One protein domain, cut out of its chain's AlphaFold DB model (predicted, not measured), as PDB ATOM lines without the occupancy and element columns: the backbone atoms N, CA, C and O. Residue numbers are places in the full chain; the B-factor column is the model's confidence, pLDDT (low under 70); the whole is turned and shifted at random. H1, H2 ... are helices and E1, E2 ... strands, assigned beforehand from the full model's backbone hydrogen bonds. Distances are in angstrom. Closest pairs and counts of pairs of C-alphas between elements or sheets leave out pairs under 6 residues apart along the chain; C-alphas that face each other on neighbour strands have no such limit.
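What this domain is: This is residues 114 to 264 of the 444 residues of an uncharacterized protein of Hydrogenothermus marinus (UniProt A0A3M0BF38). Two long helices, H4 and H6, cross near their middles as an X and form the core. H7 crosses H6 and H8 crosses H4, while H1 and H2 pack on H6; the small strand hairpin E1 and E2 lies at one end of the long axis and the short helix H3 at the other. The printed part has 151 residues, with eight named helices and two named strands in the order H1 H2 H3 H4 H5 E1 E2 H6 H7 H8; the two strands are antiparallel and the class is mostly helix. The whole is compact, with a radius of gyration of the C-alphas of 15.7 A, and elongated, spanning 53 by 32 by 27 A.

How they stand to each other: H1, residues 119 to 127, touches residues 197 to 200 of H6, the hub, residues 193 to 212; their closest C-alphas, of Lys 125 and Asn 197, are 6.7 A apart. H2, residues 131 to 141, touches residues 207 to 212 of H6, closest at the C-alphas of Lys 140 and Phe 211, 6.0 A. H2 stands about perpendicular, at 89 degrees, to H4, residues 152 to 172, and touches it, closest at the C-alphas of Val 138 and Tyr 155, 6.1 A. H3, residues 144 to 150, is close to but not clearly touching H4, with the C-alphas of Ile 147 and Tyr 155 closest at 7.1 A. H4 and H6 touch at a steep tilt of 60 degrees, opposite ways, closest at the C-alphas of Ile 163 and Ile 203, 6.4 A. H5, residues 178 to 181, touches H6, closest at the C-alphas of Ile 181 and Asp 195, 6.2 A. E1, residues 182 to 185, and E2, residues 188 to 191, form an antiparallel hairpin, with N 183 and O 190 within hydrogen-bond range at 2.9 A. H7, residues 225 to 242, touches H6 at a steep tilt of 47 degrees, the same way, closest at the C-alphas of Gly 206 and Lys 235, 4.8 A. H8, residues 245 to 262, touches H4, closest at the C-alphas of Tyr 161 and Ala 255, 4.9 A. In H1, H2, H4, H6 and H8 every O i to N i+4 pair is within hydrogen-bond range; in H3 2 of 3 are, in H7 11 of 14, and H5 is too short for such a pair.

Where its parts are: H1 begins at C-alpha 119, (30.391, 23.527, 29.030). H4 measures 30.4 A from first to last C-alpha, H6 28.1 A, H7 26.8 A and H8 25.8 A. H8 ends at C-alpha 262, (19.705, 19.983, 28.183).

The domain as a whole: The two C-alphas farthest apart, of Gly 145 and Gly 187, are 54.3 A apart. The printed part has no cut. The link from H6 to H7, residues 213 to 224, is long. Residues 217 to 226, of which 225 and 226 belong to H7, have pLDDT under 70.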
ATOM      1  N   THR A 114      32.462  19.993  34.927       79.19
ATOM      2  CA  THR A 114      31.586  20.695  35.876       79.19
ATOM      3  C   THR A 114      32.355  21.675  36.751       79.19
ATOM      4  O   THR A 114      31.976  22.838  36.836       79.19
ATOM      5  N   ASP A 115      33.461  21.232  37.342       81.31
ATOM      6  CA  ASP A 115      34.193  21.945  38.395       81.31
ATOM      7  C   ASP A 115      34.912  23.198  37.865       81.31
ATOM      8  O   ASP A 115      35.206  24.122  38.620       81.31
ATOM      9  N   PHE A 116      35.170  23.237  36.553       85.69
ATOM     10  CA  PHE A 116      35.749  24.377  35.837       85.69
ATOM     11  C   PHE A 116      34.752  25.050  34.873       85.69
ATOM     12  O   PHE A 116      35.171  25.819  34.010       85.69
ATOM     13  N   GLU A 117      33.452  24.740  34.985       86.81
ATOM     14  CA  GLU A 117      32.352  25.329  34.197       86.81
ATOM     15  C   GLU A 117      32.600  25.346  32.670       86.81
ATOM     16  O   GLU A 117      32.232  26.283  31.962       86.81
ATOM     17  N   LEU A 118      33.233  24.301  32.123       88.88
ATOM     18  CA  LEU A 118      33.754  24.319  30.746       88.88
ATOM     19  C   LEU A 118      32.666  24.274  29.663       88.88
ATOM     20  O   LEU A 118      32.946  24.593  28.506       88.88
ATOM     21  N   PHE A 119      31.443  23.857  30.000       87.81
ATOM     22  CA  PHE A 119      30.391  23.527  29.030       87.81
ATOM     23  C   PHE A 119      30.139  24.596  27.939       87.81
ATOM     24  O   PHE A 119      30.063  24.206  26.769       87.81
ATOM     25  N   PRO A 120      30.091  25.917  28.231       89.31
ATOM     26  CA  PRO A 120      29.929  26.942  27.197       89.31
ATOM     27  C   PRO A 120      31.068  26.950  26.166       89.31
ATOM     28  O   PRO A 120      30.807  27.053  24.968       89.31
ATOM     29  N   GLU A 121      32.321  26.774  26.602       90.12
ATOM     30  CA  GLU A 121      33.484  26.691  25.704       90.12
ATOM     31  C   GLU A 121      33.463  25.399  24.880       90.12
ATOM     32  O   GLU A 121      33.719  25.431  23.674       90.12
ATOM     33  N   LEU A 122      33.116  24.264  25.502       92.94
ATOM     34  CA  LEU A 122      32.993  22.989  24.791       92.94
ATOM     35  C   LEU A 122      31.940  23.089  23.678       92.94
ATOM     36  O   LEU A 122      32.180  22.624  22.562       92.94
ATOM     37  N   LYS A 123      30.798  23.734  23.952       92.31
ATOM     38  CA  LYS A 123      29.740  23.956  22.960       92.31
ATOM     39  C   LYS A 123      30.170  24.934  21.867       92.31
ATOM     40  O   LYS A 123      29.934  24.650  20.695       92.31
ATOM     41  N   GLU A 124      30.862  26.027  22.201       93.75
ATOM     42  CA  GLU A 124      31.434  26.936  21.197       93.75
ATOM     43  C   GLU A 124      32.392  26.186  20.257       93.75
ATOM     44  O   GLU A 124      32.244  26.243  19.033       93.75
ATOM     45  N   LYS A 125      33.316  25.392  20.813       95.56
ATOM     46  CA  LYS A 125      34.250  24.571  20.035       95.56
ATOM     47  C   LYS A 125      33.528  23.556  19.142       95.56
ATOM     48  O   LYS A 125      33.919  23.380  17.988       95.56
ATOM     49  N   VAL A 126      32.482  22.898  19.642       95.19
ATOM     50  CA  VAL A 126      31.685  21.920  18.878       95.19
ATOM     51  C   VAL A 126      30.841  22.576  17.772       95.19
ATOM     52  O   VAL A 126      30.628  21.972  16.715       95.19
ATOM     53  N   ASN A 127      30.430  23.833  17.950       91.94
ATOM     54  CA  ASN A 127      29.788  24.637  16.907       91.94
ATOM     55  C   ASN A 127      30.775  25.085  15.810       91.94
ATOM     56  O   ASN A 127      30.373  25.258  14.663       91.94
ATOM     57  N   GLN A 128      32.067  25.224  16.132       94.06
ATOM     58  CA  GLN A 128      33.143  25.544  15.177       94.06
ATOM     59  C   GLN A 128      33.666  24.326  14.384       94.06
ATOM     60  O   GLN A 128      34.515  24.482  13.501       94.06
ATOM     61  N   LEU A 129      33.211  23.106  14.692       94.38
ATOM     62  CA  LEU A 129      33.561  21.907  13.922       94.38
ATOM     63  C   LEU A 129      32.997  21.982  12.496       94.38
ATOM     64  O   LEU A 129      32.020  22.677  12.228       94.38
ATOM     65  N   ASN A 130      33.612  21.249  11.563       94.44
ATOM     66  CA  ASN A 130      33.223  21.299  10.153       94.44
ATOM     67  C   ASN A 130      31.732  20.905   9.978       94.44
ATOM     68  O   ASN A 130      31.375  19.760  10.277       94.44
ATOM     69  N   PRO A 131      30.866  21.818   9.486       94.00
ATOM     70  CA  PRO A 131      29.424  21.598   9.481       94.00
ATOM     71  C   PRO A 131      29.007  20.524   8.474       94.00
ATOM     72  O   PRO A 131      28.171  19.689   8.802       94.00
ATOM     73  N   GLU A 132      29.623  20.485   7.292       95.19
ATOM     74  CA  GLU A 132      29.387  19.467   6.256       95.19
ATOM     75  C   GLU A 132      29.601  18.049   6.812       95.19
ATOM     76  O   GLU A 132      28.740  17.184   6.684       95.19
ATOM     77  N   LYS A 133      30.694  17.828   7.549       95.81
ATOM     78  CA  LYS A 133      30.992  16.552   8.210       95.81
ATOM     79  C   LYS A 133      30.018  16.208   9.339       95.81
ATOM     80  O   LYS A 133      29.699  15.031   9.496       95.81
ATOM     81  N   LYS A 134      29.509  17.195  10.092       95.69
ATOM     82  CA  LYS A 134      28.422  16.966  11.070       95.69
ATOM     83  C   LYS A 134      27.128  16.533  10.369       95.69
ATOM     84  O   LYS A 134      26.482  15.605  10.840       95.69
ATOM     85  N   HIS A 135      26.789  17.128   9.222       95.62
ATOM     86  CA  HIS A 135      25.631  16.706   8.425       95.62
ATOM     87  C   HIS A 135      25.824  15.294   7.860       95.62
ATOM     88  O   HIS A 135      24.949  14.453   8.036       95.62
ATOM     89  N   ILE A 136      26.991  14.981   7.280       95.81
ATOM     90  CA  ILE A 136      27.322  13.617   6.830       95.81
ATOM     91  C   ILE A 136      27.158  12.612   7.979       95.81
ATOM     92  O   ILE A 136      26.606  11.539   7.762       95.81
ATOM     93  N   LEU A 137      27.575  12.949   9.206       96.69
ATOM     94  CA  LEU A 137      27.343  12.091  10.371       96.69
ATOM     95  C   LEU A 137      25.859  11.859  10.665       96.69
ATOM     96  O   LEU A 137      25.485  10.715  10.901       96.69
ATOM     97  N   VAL A 138      25.016  12.895  10.602       96.62
ATOM     98  CA  VAL A 138      23.559  12.747  10.768       96.62
ATOM     99  C   VAL A 138      23.003  11.727   9.763       96.62
ATOM    100  O   VAL A 138      22.408  10.738  10.188       96.62
ATOM    101  N   PHE A 139      23.304  11.880   8.468       93.56
ATOM    102  CA  PHE A 139      22.866  10.958   7.404       93.56
ATOM    103  C   PHE A 139      23.507   9.556   7.447       93.56
ATOM    104  O   PHE A 139      23.039   8.641   6.775       93.56
ATOM    105  N   LYS A 140      24.605   9.358   8.190       95.00
ATOM    106  CA  LYS A 140      25.238   8.034   8.369       95.00
ATOM    107  C   LYS A 140      24.794   7.308   9.639       95.00
ATOM    108  O   LYS A 140      25.019   6.102   9.738       95.00
ATOM    109  N   ILE A 141      24.218   8.021  10.606       94.62
ATOM    110  CA  ILE A 141      23.818   7.475  11.910       94.62
ATOM    111  C   ILE A 141      22.302   7.259  11.985       94.62
ATOM    112  O   ILE A 141      21.865   6.235  12.512       94.62
ATOM    113  N   PHE A 142      21.514   8.197  11.460       94.81
ATOM    114  CA  PHE A 142      20.052   8.198  11.539       94.81
ATOM    115  C   PHE A 142      19.431   7.926  10.168       94.81
ATOM    116  O   PHE A 142      20.051   8.188   9.139       94.81
ATOM    117  N   LYS A 143      18.210   7.382  10.145       92.94
ATOM    118  CA  LYS A 143      17.499   7.096   8.886       92.94
ATOM    119  C   LYS A 143      16.859   8.358   8.322       92.94
ATOM    120  O   LYS A 143      16.392   9.195   9.090       92.94
ATOM    121  N   ASP A 144      16.715   8.452   7.006       90.44
ATOM    122  CA  ASP A 144      16.141   9.633   6.336       90.44
ATOM    123  C   ASP A 144      14.742   9.958   6.883       90.44
ATOM    124  O   ASP A 144      14.461  11.083   7.295       90.44
ATOM    125  N   GLY A 145      13.891   8.935   7.018       90.81
ATOM    126  CA  GLY A 145      12.559   9.078   7.603       90.81
ATOM    127  C   GLY A 145      12.545   9.474   9.086       90.81
ATOM    128  O   GLY A 145      11.555  10.041   9.543       90.81
ATOM    129  N   GLU A 146      13.615   9.223   9.845       92.50
ATOM    130  CA  GLU A 146      13.786   9.726  11.219       92.50
ATOM    131  C   GLU A 146      14.211  11.205  11.183       92.50
ATOM    132  O   GLU A 146      13.583  12.043  11.836       92.50
ATOM    133  N   ILE A 147      15.201  11.537  10.344       94.00
ATOM    134  CA  ILE A 147      15.741  12.891  10.150       94.00
ATOM    135  C   ILE A 147      14.645  13.870   9.718       94.00
ATOM    136  O   ILE A 147      14.460  14.891  10.370       94.00
ATOM    137  N   ILE A 148      13.855  13.544   8.694       91.19
ATOM    138  CA  ILE A 148      12.763  14.402   8.199       91.19
ATOM    139  C   ILE A 148      11.629  14.518   9.232       91.19
ATOM    140  O   ILE A 148      10.936  15.533   9.306       91.19
ATOM    141  N   SER A 149      11.445  13.505  10.084       91.62
ATOM    142  CA  SER A 149      10.423  13.530  11.137       91.62
ATOM    143  C   SER A 149      10.760  14.484  12.288       91.62
ATOM    144  O   SER A 149       9.841  15.074  12.856       91.62
ATOM    145  N   LYS A 150      12.041  14.612  12.665       92.50
ATOM    146  CA  LYS A 150      12.491  15.357  13.865       92.50
ATOM    147  C   LYS A 150      13.405  16.558  13.593       92.50
ATOM    148  O   LYS A 150      13.624  17.356  14.498       92.50
ATOM    149  N   GLY A 151      13.893  16.700  12.366       94.44
ATOM    150  CA  GLY A 151      14.753  17.787  11.919       94.44
ATOM    151  C   GLY A 151      16.240  17.477  12.077       94.44
ATOM    152  O   GLY A 151      16.702  16.970  13.101       94.44
ATOM    153  N   VAL A 152      17.023  17.859  11.069       95.44
ATOM    154  CA  VAL A 152      18.491  17.857  11.094       95.44
ATOM    155  C   VAL A 152      19.008  18.701  12.261       95.44
ATOM    156  O   VAL A 152      19.994  18.309  12.879       95.44
ATOM    157  N   ALA A 153      18.340  19.803  12.628       94.19
ATOM    158  CA  ALA A 153      18.745  20.630  13.768       94.19
ATOM    159  C   ALA A 153      18.805  19.833  15.083       94.19
ATOM    160  O   ALA A 153      19.759  19.983  15.850       94.19
ATOM    161  N   TYR A 154      17.821  18.959  15.323       95.62
ATOM    162  CA  TYR A 154      17.797  18.065  16.481       95.62
ATOM    163  C   TYR A 154      18.922  17.030  16.408       95.62
ATOM    164  O   TYR A 154      19.716  16.921  17.339       95.62
ATOM    165  N   TYR A 155      19.078  16.326  15.283       96.44
ATOM    166  CA  TYR A 155      20.127  15.308  15.177       96.44
ATOM    167  C   TYR A 155      21.547  15.883  15.212       96.44
ATOM    168  O   TYR A 155      22.431  15.244  15.776       96.44
ATOM    169  N   LEU A 156      21.779  17.102  14.712       96.06
ATOM    170  CA  LEU A 156      23.041  17.824  14.917       96.06
ATOM    171  C   LEU A 156      23.314  18.076  16.408       96.06
ATOM    172  O   LEU A 156      24.449  17.898  16.840       96.06
ATOM    173  N   SER A 157      22.282  18.426  17.186       95.31
ATOM    174  CA  SER A 157      22.366  18.537  18.650       95.31
ATOM    175  C   SER A 157      22.772  17.192  19.273       95.31
ATOM    176  O   SER A 157      23.738  17.126  20.027       95.31
ATOM    177  N   VAL A 158      22.143  16.081  18.865       96.19
ATOM    178  CA  VAL A 158      22.504  14.721  19.325       96.19
ATOM    179  C   VAL A 158      23.966  14.355  19.001       96.19
ATOM    180  O   VAL A 158      24.633  13.734  19.830       96.19
ATOM    181  N   ILE A 159      24.508  14.758  17.841       97.12
ATOM    182  CA  ILE A 159      25.941  14.564  17.526       97.12
ATOM    183  C   ILE A 159      26.841  15.312  18.523       97.12
ATOM    184  O   ILE A 159      27.888  14.785  18.902       97.12
ATOM    185  N   ASP A 160      26.440  16.493  18.992       95.81
ATOM    186  CA  ASP A 160      27.204  17.265  19.981       95.81
ATOM    187  C   ASP A 160      27.271  16.535  21.327       95.81
ATOM    188  O   ASP A 160      28.354  16.374  21.894       95.81
ATOM    189  N   TYR A 161      26.142  16.002  21.803       94.06
ATOM    190  CA  TYR A 161      26.111  15.200  23.030       94.06
ATOM    191  C   TYR A 161      26.882  13.882  22.887       94.06
ATOM    192  O   TYR A 161      27.584  13.485  23.820       94.06
ATOM    193  N   LEU A 162      26.877  13.252  21.707       95.12
ATOM    194  CA  LEU A 162      27.733  12.095  21.427       95.12
ATOM    195  C   LEU A 162      29.230  12.455  21.506       95.12
ATOM    196  O   LEU A 162      30.015  11.688  22.067       95.12
ATOM    197  N   ILE A 163      29.635  13.629  21.006       95.62
ATOM    198  CA  ILE A 163      31.006  14.144  21.161       95.62
ATOM    199  C   ILE A 163      31.337  14.363  22.646       95.62
ATOM    200  O   ILE A 163      32.415  13.960  23.083       95.62
ATOM    201  N   PHE A 164      30.424  14.935  23.437       92.56
ATOM    202  CA  PHE A 164      30.641  15.147  24.874       92.56
ATOM    203  C   PHE A 164      30.763  13.832  25.663       92.56
ATOM    204  O   PHE A 164      31.657  13.714  26.497       92.56
ATOM    205  N   LEU A 165      29.965  12.805  25.353       90.81
ATOM    206  CA  LEU A 165      30.100  11.470  25.962       90.81
ATOM    207  C   LEU A 165      31.472  10.836  25.683       90.81
ATOM    208  O   LEU A 165      32.089  10.236  26.568       90.81
ATOM    209  N   PHE A 166      31.987  10.995  24.462       92.56
ATOM    210  CA  PHE A 166      33.342  10.558  24.135       92.56
ATOM    211  C   PHE A 166      34.430  11.446  24.750       92.56
ATOM    212  O   PHE A 166      35.520  10.940  25.019       92.56
ATOM    213  N   LEU A 167      34.152  12.726  25.025       92.81
ATOM    214  CA  LEU A 167      35.063  13.615  25.747       92.81
ATOM    215  C   LEU A 167      35.203  13.186  27.208       92.81
ATOM    216  O   LEU A 167      36.330  13.000  27.657       92.81
ATOM    217  N   ASP A 168      34.097  12.923  27.911       87.56
ATOM    218  CA  ASP A 168      34.121  12.346  29.263       87.56
ATOM    219  C   ASP A 168      34.966  11.067  29.305       87.56
ATOM    220  O   ASP A 168      35.876  10.930  30.127       87.56
ATOM    221  N   LYS A 169      34.718  10.134  28.375       86.56
ATOM    222  CA  LYS A 169      35.488   8.887  28.252       86.56
ATOM    223  C   LYS A 169      36.972   9.146  27.956       86.56
ATOM    224  O   LYS A 169      37.824   8.462  28.519       86.56
ATOM    225  N   ALA A 170      37.297  10.137  27.125       88.94
ATOM    226  CA  ALA A 170      38.675  10.510  26.810       88.94
ATOM    227  C   ALA A 170      39.420  11.167  27.985       88.94
ATOM    228  O   ALA A 170      40.633  10.980  28.097       88.94
ATOM    229  N   LEU A 171      38.709  11.892  28.857       87.69
ATOM    230  CA  LEU A 171      39.237  12.421  30.117       87.69
ATOM    231  C   LEU A 171      39.477  11.290  31.128       87.69
ATOM    232  O   LEU A 171      40.575  11.186  31.665       87.69
ATOM    233  N   TYR A 172      38.501  10.395  31.324       82.00
ATOM    234  CA  TYR A 172      38.630   9.243  32.232       82.00
ATOM    235  C   TYR A 172      39.736   8.255  31.826       82.00
ATOM    236  O   TYR A 172      40.413   7.710  32.690       82.00
ATOM    237  N   GLU A 173      39.939   8.010  30.529       82.50
ATOM    238  CA  GLU A 173      41.024   7.142  30.040       82.50
ATOM    239  C   GLU A 173      42.357   7.881  29.832       82.50
ATOM    240  O   GLU A 173      43.292   7.307  29.260       82.50
ATOM    241  N   GLU A 174      42.448   9.150  30.246       86.81
ATOM    242  CA  GLU A 174      43.612  10.029  30.087       86.81
ATOM    243  C   GLU A 174      44.199   9.957  28.666       86.81
ATOM    244  O   GLU A 174      45.378   9.639  28.455       86.81
ATOM    245  N   VAL A 175      43.368  10.156  27.630       88.69
ATOM    246  CA  VAL A 175      43.842  10.180  26.228       88.69
ATOM    247  C   VAL A 175      44.994  11.160  26.085       88.69
ATOM    248  O   VAL A 175      46.007  10.819  25.476       88.69
ATOM    249  N   ILE A 176      44.848  12.322  26.717       89.88
ATOM    250  CA  ILE A 176      45.938  13.196  27.126       89.88
ATOM    251  C   ILE A 176      46.077  13.045  28.647       89.88
ATOM    252  O   ILE A 176      45.075  12.974  29.351       89.88
ATOM    253  N   ASP A 177      47.321  12.989  29.121       87.75
ATOM    254  CA  ASP A 177      47.693  12.933  30.541       87.75
ATOM    255  C   ASP A 177      47.021  14.066  31.334       87.75
ATOM    256  O   ASP A 177      47.039  15.225  30.896       87.75
ATOM    257  N   ILE A 178      46.453  13.747  32.498       85.81
ATOM    258  CA  ILE A 178      45.690  14.709  33.298       85.81
ATOM    259  C   ILE A 178      46.533  15.922  33.722       85.81
ATOM    260  O   ILE A 178      46.019  17.035  33.736       85.81
ATOM    261  N   ASN A 179      47.845  15.751  33.919       85.25
ATOM    262  CA  ASN A 179      48.798  16.816  34.270       85.25
ATOM    263  C   ASN A 179      49.152  17.731  33.080       85.25
ATOM    264  O   ASN A 179      49.864  18.727  33.224       85.25
ATOM    265  N   LYS A 180      48.704  17.387  31.865       89.12
ATOM    266  CA  LYS A 180      48.711  18.297  30.712       89.12
ATOM    267  C   LYS A 180      47.377  19.027  30.569       89.12
ATOM    268  O   LYS A 180      47.372  20.147  30.061       89.12
ATOM    269  N   ILE A 181      46.273  18.422  31.000       89.62
ATOM    270  CA  ILE A 181      44.946  19.044  30.970       89.62
ATOM    271  C   ILE A 181      44.812  20.055  32.107       89.62
ATOM    272  O   ILE A 181      44.468  21.199  31.841       89.62
ATOM    273  N   LEU A 182      45.137  19.669  33.337       89.81
ATOM    274  CA  LEU A 182      45.180  20.538  34.508       89.81
ATOM    275  C   LEU A 182      46.612  21.040  34.700       89.81
ATOM    276  O   LEU A 182      47.543  20.241  34.808       89.81
ATOM    277  N   LYS A 183      46.799  22.361  34.705       87.00
ATOM    278  CA  LYS A 183      48.107  23.010  34.856       87.00
ATOM    279  C   LYS A 183      48.060  23.983  36.025       87.00
ATOM    280  O   LYS A 183      47.181  24.835  36.074       87.00
ATOM    281  N   GLU A 184      49.022  23.880  36.934       83.75
ATOM    282  CA  GLU A 184      49.206  24.895  37.969       83.75
ATOM    283  C   GLU A 184      49.822  26.159  37.352       83.75
ATOM    284  O   GLU A 184      50.828  26.096  36.637       83.75
ATOM    285  N   LYS A 185      49.206  27.311  37.617       81.06
ATOM    286  CA  LYS A 185      49.664  28.626  37.180       81.06
ATOM    287  C   LYS A 185      49.291  29.669  38.228       81.06
ATOM    288  O   LYS A 185      48.142  29.761  38.647       81.06
ATOM    289  N   ASP A 186      50.286  30.432  38.672       82.75
ATOM    290  CA  ASP A 186      50.138  31.485  39.687       82.75
ATOM    291  C   ASP A 186      49.439  31.004  40.984       82.75
ATOM    292  O   ASP A 186      48.707  31.753  41.628       82.75
ATOM    293  N   GLY A 187      49.658  29.733  41.359       82.19
ATOM    294  CA  GLY A 187      49.053  29.074  42.528       82.19
ATOM    295  C   GLY A 187      47.616  28.570  42.334       82.19
ATOM    296  O   GLY A 187      47.025  28.067  43.284       82.19
ATOM    297  N   ASN A 188      47.051  28.687  41.129       85.00
ATOM    298  CA  ASN A 188      45.720  28.192  40.776       85.00
ATOM    299  C   ASN A 188      45.816  27.034  39.774       85.00
ATOM    300  O   ASN A 188      46.751  26.970  38.976       85.00
ATOM    301  N   ILE A 189      44.829  26.139  39.772       84.50
ATOM    302  CA  ILE A 189      44.702  25.102  38.740       84.50
ATOM    303  C   ILE A 189      43.906  25.687  37.565       84.50
ATOM    304  O   ILE A 189      42.768  26.113  37.735       84.50
ATOM    305  N   GLU A 190      44.493  25.696  36.368       89.12
ATOM    306  CA  GLU A 190      43.847  26.105  35.115       89.12
ATOM    307  C   GLU A 190      43.669  24.904  34.171       89.12
ATOM    308  O   GLU A 190      44.556  24.055  34.041       89.12
ATOM    309  N   VAL A 191      42.549  24.861  33.440       90.25
ATOM    310  CA  VAL A 191      42.332  23.870  32.375       90.25
ATOM    311  C   VAL A 191      42.981  24.333  31.072       90.25
ATOM    312  O   VAL A 191      42.761  25.440  30.576       90.25
ATOM    313  N   SER A 192      43.752  23.447  30.448       90.31
ATOM    314  CA  SER A 192      44.394  23.701  29.171       90.31
ATOM    315  C   SER A 192      43.413  23.568  28.008       90.31
ATOM    316  O   SER A 192      43.346  22.545  27.326       90.31
ATOM    317  N   LYS A 193      42.709  24.671  27.736       88.62
ATOM    318  CA  LYS A 193      41.797  24.881  26.597       88.62
ATOM    319  C   LYS A 193      42.315  24.288  25.279       88.62
ATOM    320  O   LYS A 193      41.586  23.617  24.560       88.62
ATOM    321  N   LYS A 194      43.610  24.462  24.980       88.88
ATOM    322  CA  LYS A 194      44.273  23.891  23.792       88.88
ATOM    323  C   LYS A 194      44.155  22.361  23.723       88.88
ATOM    324  O   LYS A 194      43.862  21.821  22.659       88.88
ATOM    325  N   ASP A 195      44.425  21.677  24.830       90.44
ATOM    326  CA  ASP A 195      44.466  20.217  24.893       90.44
ATOM    327  C   ASP A 195      43.038  19.629  24.909       90.44
ATOM    328  O   ASP A 195      42.783  18.640  24.224       90.44
ATOM    329  N   ILE A 196      42.080  20.305  25.559       91.31
ATOM    330  CA  ILE A 196      40.637  19.995  25.486       91.31
ATOM    331  C   ILE A 196      40.084  20.167  24.061       91.31
ATOM    332  O   ILE A 196      39.458  19.253  23.520       91.31
ATOM    333  N   ASN A 197      40.364  21.297  23.407       91.06
ATOM    334  CA  ASN A 197      39.913  21.553  22.038       91.06
ATOM    335  C   ASN A 197      40.502  20.540  21.045       91.06
ATOM    336  O   ASN A 197      39.809  20.112  20.122       91.06
ATOM    337  N   PHE A 198      41.743  20.097  21.270       91.00
ATOM    338  CA  PHE A 198      42.348  19.020  20.493       91.00
ATOM    339  C   PHE A 198      41.690  17.653  20.754       91.00
ATOM    340  O   PHE A 198      41.512  16.892  19.805       91.00
ATOM    341  N   LEU A 199      41.271  17.338  21.990       92.31
ATOM    342  CA  LEU A 199      40.473  16.132  22.260       92.31
ATOM    343  C   LEU A 199      39.158  16.144  21.473       92.31
ATOM    344  O   LEU A 199      38.877  15.159  20.794       92.31
ATOM    345  N   ILE A 200      38.404  17.251  21.499       94.75
ATOM    346  CA  ILE A 200      37.163  17.399  20.716       94.75
ATOM    347  C   ILE A 200      37.426  17.155  19.224       94.75
ATOM    348  O   ILE A 200      36.703  16.385  18.591       94.75
ATOM    349  N   ASP A 201      38.487  17.749  18.668       92.62
ATOM    350  CA  ASP A 201      38.843  17.551  17.262       92.62
ATOM    351  C   ASP A 201      39.173  16.075  16.948       92.62
ATOM    352  O   ASP A 201      38.736  15.554  15.918       92.62
ATOM    353  N   ILE A 202      39.922  15.370  17.813       92.81
ATOM    354  CA  ILE A 202      40.216  13.933  17.629       92.81
ATOM    355  C   ILE A 202      38.936  13.095  17.709       92.81
ATOM    356  O   ILE A 202      38.763  12.176  16.909       92.81
ATOM    357  N   ILE A 203      38.062  13.388  18.673       95.25
ATOM    358  CA  ILE A 203      36.799  12.675  18.896       95.25
ATOM    359  C   ILE A 203      35.915  12.809  17.660       95.25
ATOM    360  O   ILE A 203      35.538  11.799  17.070       95.25
ATOM    361  N   PHE A 204      35.671  14.039  17.203       95.56
ATOM    362  CA  PHE A 204      34.895  14.303  15.994       95.56
ATOM    363  C   PHE A 204      35.500  13.623  14.758       95.56
ATOM    364  O   PHE A 204      34.794  12.943  14.015       95.56
ATOM    365  N   SER A 205      36.823  13.722  14.584       92.75
ATOM    366  CA  SER A 205      37.564  13.035  13.520       92.75
ATOM    367  C   SER A 205      37.400  11.508  13.570       92.75
ATOM    368  O   SER A 205      37.272  10.869  12.526       92.75
ATOM    369  N   GLY A 206      37.398  10.916  14.767       93.88
ATOM    370  CA  GLY A 206      37.211   9.481  14.972       93.88
ATOM    371  C   GLY A 206      35.779   9.014  14.713       93.88
ATOM    372  O   GLY A 206      35.600   7.963  14.101       93.88
ATOM    373  N   ILE A 207      34.774   9.794  15.130       95.75
ATOM    374  CA  ILE A 207      33.354   9.494  14.882       95.75
ATOM    375  C   ILE A 207      33.086   9.581  13.375       95.75
ATOM    376  O   ILE A 207      32.536   8.646  12.796       95.75
ATOM    377  N   TYR A 208      33.552  10.653  12.722       95.88
ATOM    378  CA  TYR A 208      33.450  10.820  11.273       95.88
ATOM    379  C   TYR A 208      34.094   9.654  10.515       95.88
ATOM    380  O   TYR A 208      33.397   8.986   9.759       95.88
ATOM    381  N   GLU A 209      35.370   9.338  10.764       94.19
ATOM    382  CA  GLU A 209      36.068   8.235  10.079       94.19
ATOM    383  C   GLU A 209      35.414   6.863  10.311       94.19
ATOM    384  O   GLU A 209      35.465   6.006   9.428       94.19
ATOM    385  N   PHE A 210      34.783   6.641  11.470       94.94
ATOM    386  CA  PHE A 210      34.050   5.404  11.738       94.94
ATOM    387  C   PHE A 210      32.796   5.266  10.858       94.94
ATOM    388  O   PHE A 210      32.583   4.205  10.275       94.94
ATOM    389  N   PHE A 211      31.982   6.321  10.750       95.38
ATOM    390  CA  PHE A 211      30.689   6.274  10.054       95.38
ATOM    391  C   PHE A 211      30.766   6.579   8.547       95.38
ATOM    392  O   PHE A 211      29.975   6.036   7.776       95.38
ATOM    393  N   SER A 212      31.707   7.417   8.097       93.62
ATOM    394  CA  SER A 212      31.924   7.690   6.666       93.62
ATOM    395  C   SER A 212      32.863   6.677   6.002       93.62
ATOM    396  O   SER A 212      32.770   6.446   4.799       93.62
ATOM    397  N   GLY A 213      33.781   6.078   6.771       91.25
ATOM    398  CA  GLY A 213      34.909   5.299   6.252       91.25
ATOM    399  C   GLY A 213      36.045   6.155   5.665       91.25
ATOM    400  O   GLY A 213      37.070   5.611   5.239       91.25
ATOM    401  N   GLU A 214      35.897   7.483   5.643       90.31
ATOM    402  CA  GLU A 214      36.878   8.408   5.078       90.31
ATOM    403  C   GLU A 214      38.004   8.710   6.068       90.31
ATOM    404  O   GLU A 214      37.779   9.067   7.224       90.31
ATOM    405  N   LYS A 215      39.253   8.575   5.603       85.56
ATOM    406  CA  LYS A 215      40.428   8.725   6.464       85.56
ATOM    407  C   LYS A 215      40.784  10.180   6.727       85.56
ATOM    408  O   LYS A 215      41.394  10.842   5.885       85.56
ATOM    409  N   GLU A 216      40.561  10.611   7.957       80.69
ATOM    410  CA  GLU A 216      40.938  11.929   8.433       80.69
ATOM    411  C   GLU A 216      42.446  12.066   8.640       80.69
ATOM    412  O   GLU A 216      43.099  11.265   9.325       80.69
ATOM    413  N   ARG A 217      42.989  13.153   8.084       69.00
ATOM    414  CA  ARG A 217      44.357  13.623   8.310       69.00
ATOM    415  C   ARG A 217      44.302  15.017   8.921       69.00
ATOM    416  O   ARG A 217      43.896  15.966   8.254       69.00
ATOM    417  N   PHE A 218      44.786  15.164  10.150       65.62
ATOM    418  CA  PHE A 218      45.068  16.492  10.688       65.62
ATOM    419  C   PHE A 218      46.125  17.197   9.836       65.62
ATOM    420  O   PHE A 218      47.107  16.584   9.404       65.62
ATOM    421  N   LYS A 219      45.938  18.502   9.604       57.34
ATOM    422  CA  LYS A 219      46.939  19.334   8.926       57.34
ATOM    423  C   LYS A 219      48.248  19.285   9.721       57.34
ATOM    424  O   LYS A 219      48.241  19.435  10.943       57.34
ATOM    425  N   ALA A 220      49.370  19.116   9.022       43.75
ATOM    426  CA  ALA A 220      50.691  18.917   9.632       43.75
ATOM    427  C   ALA A 220      51.152  20.070  10.553       43.75
ATOM    428  O   ALA A 220      52.048  19.878  11.362       43.75
ATOM    429  N   SER A 221      50.516  21.243  10.475       45.91
ATOM    430  CA  SER A 221      50.735  22.381  11.376       45.91
ATOM    431  C   SER A 221      50.183  22.194  12.799       45.91
ATOM    432  O   SER A 221      50.518  22.987  13.671       45.91
ATOM    433  N   ILE A 222      49.321  21.197  13.037       51.00
ATOM    434  CA  ILE A 222      48.715  20.906  14.354       51.00
ATOM    435  C   ILE A 222      49.459  19.763  15.067       51.00
ATOM    436  O   ILE A 222      49.538  19.733  16.294       51.00
ATOM    437  N   LEU A 223      50.020  18.820  14.304       54.66
ATOM    438  CA  LEU A 223      50.637  17.606  14.834       54.66
ATOM    439  C   LEU A 223      52.156  17.735  14.974       54.66
ATOM    440  O   LEU A 223      52.915  17.339  14.090       54.66
ATOM    441  N   ASP A 224      52.599  18.160  16.154       63.75
ATOM    442  CA  ASP A 224      53.910  17.735  16.650       63.75
ATOM    443  C   ASP A 224      53.903  16.202  16.894       63.75
ATOM    444  O   ASP A 224      52.841  15.570  17.035       63.75
ATOM    445  N   LYS A 225      55.084  15.576  16.990       64.94
ATOM    446  CA  LYS A 225      55.243  14.155  17.355       64.94
ATOM    447  C   LYS A 225      54.450  13.801  18.611       64.94
ATOM    448  O   LYS A 225      53.870  12.718  18.691       64.94
ATOM    449  N   ASP A 226      54.402  14.726  19.567       67.62
ATOM    450  CA  ASP A 226      53.767  14.515  20.862       67.62
ATOM    451  C   ASP A 226      52.231  14.481  20.792       67.62
ATOM    452  O   ASP A 226      51.617  13.740  21.553       67.62
ATOM    453  N   TYR A 227      51.605  15.186  19.841       77.94
ATOM    454  CA  TYR A 227      50.151  15.135  19.615       77.94
ATOM    455  C   TYR A 227      49.724  13.969  18.713       77.94
ATOM    456  O   TYR A 227      48.619  13.442  18.844       77.94
ATOM    457  N   SER A 228      50.627  13.488  17.853       79.50
ATOM    458  CA  SER A 228      50.373  12.343  16.967       79.50
ATOM    459  C   SER A 228      50.041  11.053  17.733       79.50
ATOM    460  O   SER A 228      49.199  10.270  17.290       79.50
ATOM    461  N   LYS A 229      50.641  10.837  18.915       84.81
ATOM    462  CA  LYS A 229      50.334   9.672  19.771       84.81
ATOM    463  C   LYS A 229      48.923   9.748  20.373       84.81
ATOM    464  O   LYS A 229      48.224   8.739  20.425       84.81
ATOM    465  N   TYR A 230      48.487  10.948  20.764       88.12
ATOM    466  CA  TYR A 230      47.160  11.198  21.327       88.12
ATOM    467  C   TYR A 230      46.067  11.059  20.263       88.12
ATOM    468  O   TYR A 230      45.034  10.461  20.539       88.12
ATOM    469  N   PHE A 231      46.330  11.483  19.022       85.38
ATOM    470  CA  PHE A 231      45.435  11.241  17.885       85.38
ATOM    471  C   PHE A 231      45.178   9.743  17.648       85.38
ATOM    472  O   PHE A 231      44.029   9.332  17.494       85.38
ATOM    473  N   ILE A 232      46.225   8.908  17.685       84.75
ATOM    474  CA  ILE A 232      46.082   7.446  17.548       84.75
ATOM    475  C   ILE A 232      45.300   6.855  18.734       84.75
ATOM    476  O   ILE A 232      44.396   6.047  18.516       84.75
ATOM    477  N   LYS A 233      45.604   7.269  19.977       88.19
ATOM    478  CA  LYS A 233      44.890   6.802  21.181       88.19
ATOM    479  C   LYS A 233      43.407   7.198  21.147       88.19
ATOM    480  O   LYS A 233      42.557   6.335  21.344       88.19
ATOM    481  N   GLY A 234      43.089   8.452  20.825       87.19
ATOM    482  CA  GLY A 234      41.713   8.942  20.725       87.19
ATOM    483  C   GLY A 234      40.918   8.263  19.605       87.19
ATOM    484  O   GLY A 234      39.821   7.779  19.852       87.19
ATOM    485  N   LYS A 235      41.493   8.089  18.405       86.50
ATOM    486  CA  LYS A 235      40.842   7.309  17.332       86.50
ATOM    487  C   LYS A 235      40.524   5.874  17.746       86.50
ATOM    488  O   LYS A 235      39.464   5.356  17.398       86.50
ATOM    489  N   LYS A 236      41.425   5.230  18.494       87.81
ATOM    490  CA  LYS A 236      41.191   3.892  19.046       87.81
ATOM    491  C   LYS A 236      40.023   3.900  20.047       87.81
ATOM    492  O   LYS A 236      39.139   3.055  19.930       87.81
ATOM    493  N   LEU A 237      39.989   4.890  20.944       90.31
ATOM    494  CA  LEU A 237      38.929   5.093  21.940       90.31
ATOM    495  C   LEU A 237      37.541   5.321  21.322       90.31
ATOM    496  O   LEU A 237      36.556   4.915  21.931       90.31
ATOM    497  N   ILE A 238      37.444   5.909  20.123       92.50
ATOM    498  CA  ILE A 238      36.174   5.989  19.378       92.50
ATOM    499  C   ILE A 238      35.837   4.662  18.691       92.50
ATOM    500  O   ILE A 238      34.713   4.166  18.778       92.50
ATOM    501  N   LYS A 239      36.813   4.072  17.990       91.00
ATOM    502  CA  LYS A 239      36.571   2.895  17.152       91.00
ATOM    503  C   LYS A 239      36.176   1.660  17.958       91.00
ATOM    504  O   LYS A 239      35.319   0.910  17.497       91.00
ATOM    505  N   GLU A 240      36.797   1.408  19.111       88.62
ATOM    506  CA  GLU A 240      36.524   0.193  19.893       88.62
ATOM    507  C   GLU A 240      35.067   0.128  20.401       88.62
ATOM    508  O   GLU A 240      34.421  -0.885  20.128       88.62
ATOM    509  N   PRO A 241      34.497   1.177  21.032       88.19
ATOM    510  CA  PRO A 241      33.085   1.216  21.407       88.19
ATOM    511  C   PRO A 241      32.134   1.139  20.214       88.19
ATOM    512  O   PRO A 241      31.245   0.297  20.217       88.19
ATOM    513  N   LEU A 242      32.323   1.953  19.166       91.56
ATOM    514  CA  LEU A 242      31.374   1.989  18.043       91.56
ATOM    515  C   LEU A 242      31.355   0.691  17.213       91.56
ATOM    516  O   LEU A 242      30.368   0.415  16.533       91.56
ATOM    517  N   SER A 243      32.416  -0.124  17.290       91.25
ATOM    518  CA  SER A 243      32.471  -1.449  16.652       91.25
ATOM    519  C   SER A 243      31.631  -2.519  17.368       91.25
ATOM    520  O   SER A 243      31.366  -3.562  16.775       91.25
ATOM    521  N   ASP A 244      31.216  -2.294  18.621       90.31
ATOM    522  CA  ASP A 244      30.216  -3.115  19.311       90.31
ATOM    523  C   ASP A 244      28.836  -2.491  19.076       90.31
ATOM    524  O   ASP A 244      28.546  -1.381  19.514       90.31
ATOM    525  N   GLU A 245      27.967  -3.206  18.365       90.56
ATOM    526  CA  GLU A 245      26.660  -2.692  17.960       90.56
ATOM    527  C   GLU A 245      25.778  -2.274  19.144       90.56
ATOM    528  O   GLU A 245      25.165  -1.209  19.093       90.56
ATOM    529  N   LYS A 246      25.796  -3.035  20.246       88.69
ATOM    530  CA  LYS A 246      25.015  -2.712  21.452       88.69
ATOM    531  C   LYS A 246      25.570  -1.497  22.186       88.69
ATOM    532  O   LYS A 246      24.831  -0.754  22.824       88.69
ATOM    533  N   GLU A 247      26.885  -1.315  22.127       87.50
ATOM    534  CA  GLU A 247      27.572  -0.157  22.698       87.50
ATOM    535  C   GLU A 247      27.254   1.113  21.899       87.50
ATOM    536  O   GLU A 247      26.865   2.121  22.482       87.50
ATOM    537  N   LYS A 248      27.342   1.033  20.566       91.69
ATOM    538  CA  LYS A 248      26.950   2.084  19.616       91.69
ATOM    539  C   LYS A 248      25.498   2.525  19.833       91.69
ATOM    540  O   LYS A 248      25.247   3.719  19.981       91.69
ATOM    541  N   GLU A 249      24.557   1.581  19.890       91.19
ATOM    542  CA  GLU A 249      23.136   1.860  20.154       91.19
ATOM    543  C   GLU A 249      22.921   2.549  21.508       91.19
ATOM    544  O   GLU A 249      22.188   3.538  21.586       91.19
ATOM    545  N   LEU A 250      23.585   2.076  22.571       87.88
ATOM    546  CA  LEU A 250      23.482   2.690  23.895       87.88
ATOM    547  C   LEU A 250      24.049   4.118  23.913       87.88
ATOM    548  O   LEU A 250      23.416   5.003  24.480       87.88
ATOM    549  N   LEU A 251      25.212   4.356  23.300       90.44
ATOM    550  CA  LEU A 251      25.837   5.682  23.250       90.44
ATOM    551  C   LEU A 251      24.953   6.701  22.520       90.44
ATOM    552  O   LEU A 251      24.772   7.812  23.014       90.44
ATOM    553  N   ILE A 252      24.347   6.308  21.395       92.94
ATOM    554  CA  ILE A 252      23.384   7.148  20.665       92.94
ATOM    555  C   ILE A 252      22.135   7.406  21.521       92.94
ATOM    556  O   ILE A 252      21.668   8.541  21.592       92.94
ATOM    557  N   LYS A 253      21.617   6.388  22.225       91.56
ATOM    558  CA  LYS A 253      20.471   6.555  23.131       91.56
ATOM    559  C   LYS A 253      20.768   7.533  24.274       91.56
ATOM    560  O   LYS A 253      19.915   8.353  24.592       91.56
ATOM    561  N   ILE A 254      21.948   7.457  24.890       90.12
ATOM    562  CA  ILE A 254      22.326   8.374  25.977       90.12
ATOM    563  C   ILE A 254      22.494   9.797  25.433       90.12
ATOM    564  O   ILE A 254      21.971  10.723  26.041       90.12
ATOM    565  N   ALA A 255      23.099   9.970  24.252       93.06
ATOM    566  CA  ALA A 255      23.198  11.282  23.607       93.06
ATOM    567  C   ALA A 255      21.818  11.911  23.325       93.06
ATOM    568  O   ALA A 255      21.665  13.119  23.465       93.06
ATOM    569  N   ILE A 256      20.812  11.102  22.970       93.44
ATOM    570  CA  ILE A 256      19.414  11.536  22.798       93.44
ATOM    571  C   ILE A 256      18.778  11.986  24.126       93.44
ATOM    572  O   ILE A 256      18.108  13.017  24.163       93.44
ATOM    573  N   GLU A 257      18.974  11.240  25.218       90.56
ATOM    574  CA  GLU A 257      18.447  11.632  26.536       90.56
ATOM    575  C   GLU A 257      19.142  12.898  27.071       90.56
ATOM    576  O   GLU A 257      18.469  13.792  27.578       90.56
ATOM    577  N   ASP A 258      20.464  13.015  26.896       88.75
ATOM    578  CA  ASP A 258      21.235  14.213  27.253       88.75
ATOM    579  C   ASP A 258      20.758  15.459  26.490       88.75
ATOM    580  O   ASP A 258      20.587  16.520  27.093       88.75
ATOM    581  N   GLU A 259      20.520  15.328  25.177       92.81
ATOM    582  CA  GLU A 259      19.991  16.392  24.311       92.81
ATOM    583  C   GLU A 259      18.673  16.925  24.873       92.81
ATOM    584  O   GLU A 259      18.546  18.117  25.166       92.81
ATOM    585  N   LYS A 260      17.737  16.005  25.119       90.06
ATOM    586  CA  LYS A 260      16.386  16.283  25.607       90.06
ATOM    587  C   LYS A 260      16.356  16.890  27.012       90.06
ATOM    588  O   LYS A 260      15.467  17.684  27.307       90.06
ATOM    589  N   LEU A 261      17.290  16.512  27.884       85.69
ATOM    590  CA  LEU A 261      17.412  17.075  29.233       85.69
ATOM    591  C   LEU A 261      18.090  18.452  29.261       85.69
ATOM    592  O   LEU A 261      17.956  19.161  30.256       85.69
ATOM    593  N   SER A 262      18.823  18.812  28.203       85.56
ATOM    594  CA  SER A 262      19.705  19.983  28.183       85.56
ATOM    595  C   SER A 262      19.193  21.090  27.259       85.56
ATOM    596  O   SER A 262      18.636  22.078  27.728       85.56
ATOM    597  N   GLU A 263      19.394  20.953  25.945       84.06
ATOM    598  CA  GLU A 263      18.960  21.947  24.952       84.06
ATOM    599  C   GLU A 263      17.516  21.731  24.504       84.06
ATOM    600  O   GLU A 263      16.873  22.698  24.095       84.06
ATOM    601  N   ASN A 264      17.032  20.484  24.567       88.94
ATOM    602  CA  ASN A 264      15.722  20.048  24.093       88.94
ATOM    603  C   ASN A 264      15.393  20.679  22.732       88.94
ATOM    604  O   ASN A 264      14.451  21.469  22.594       88.94
TER     605      ASN A 264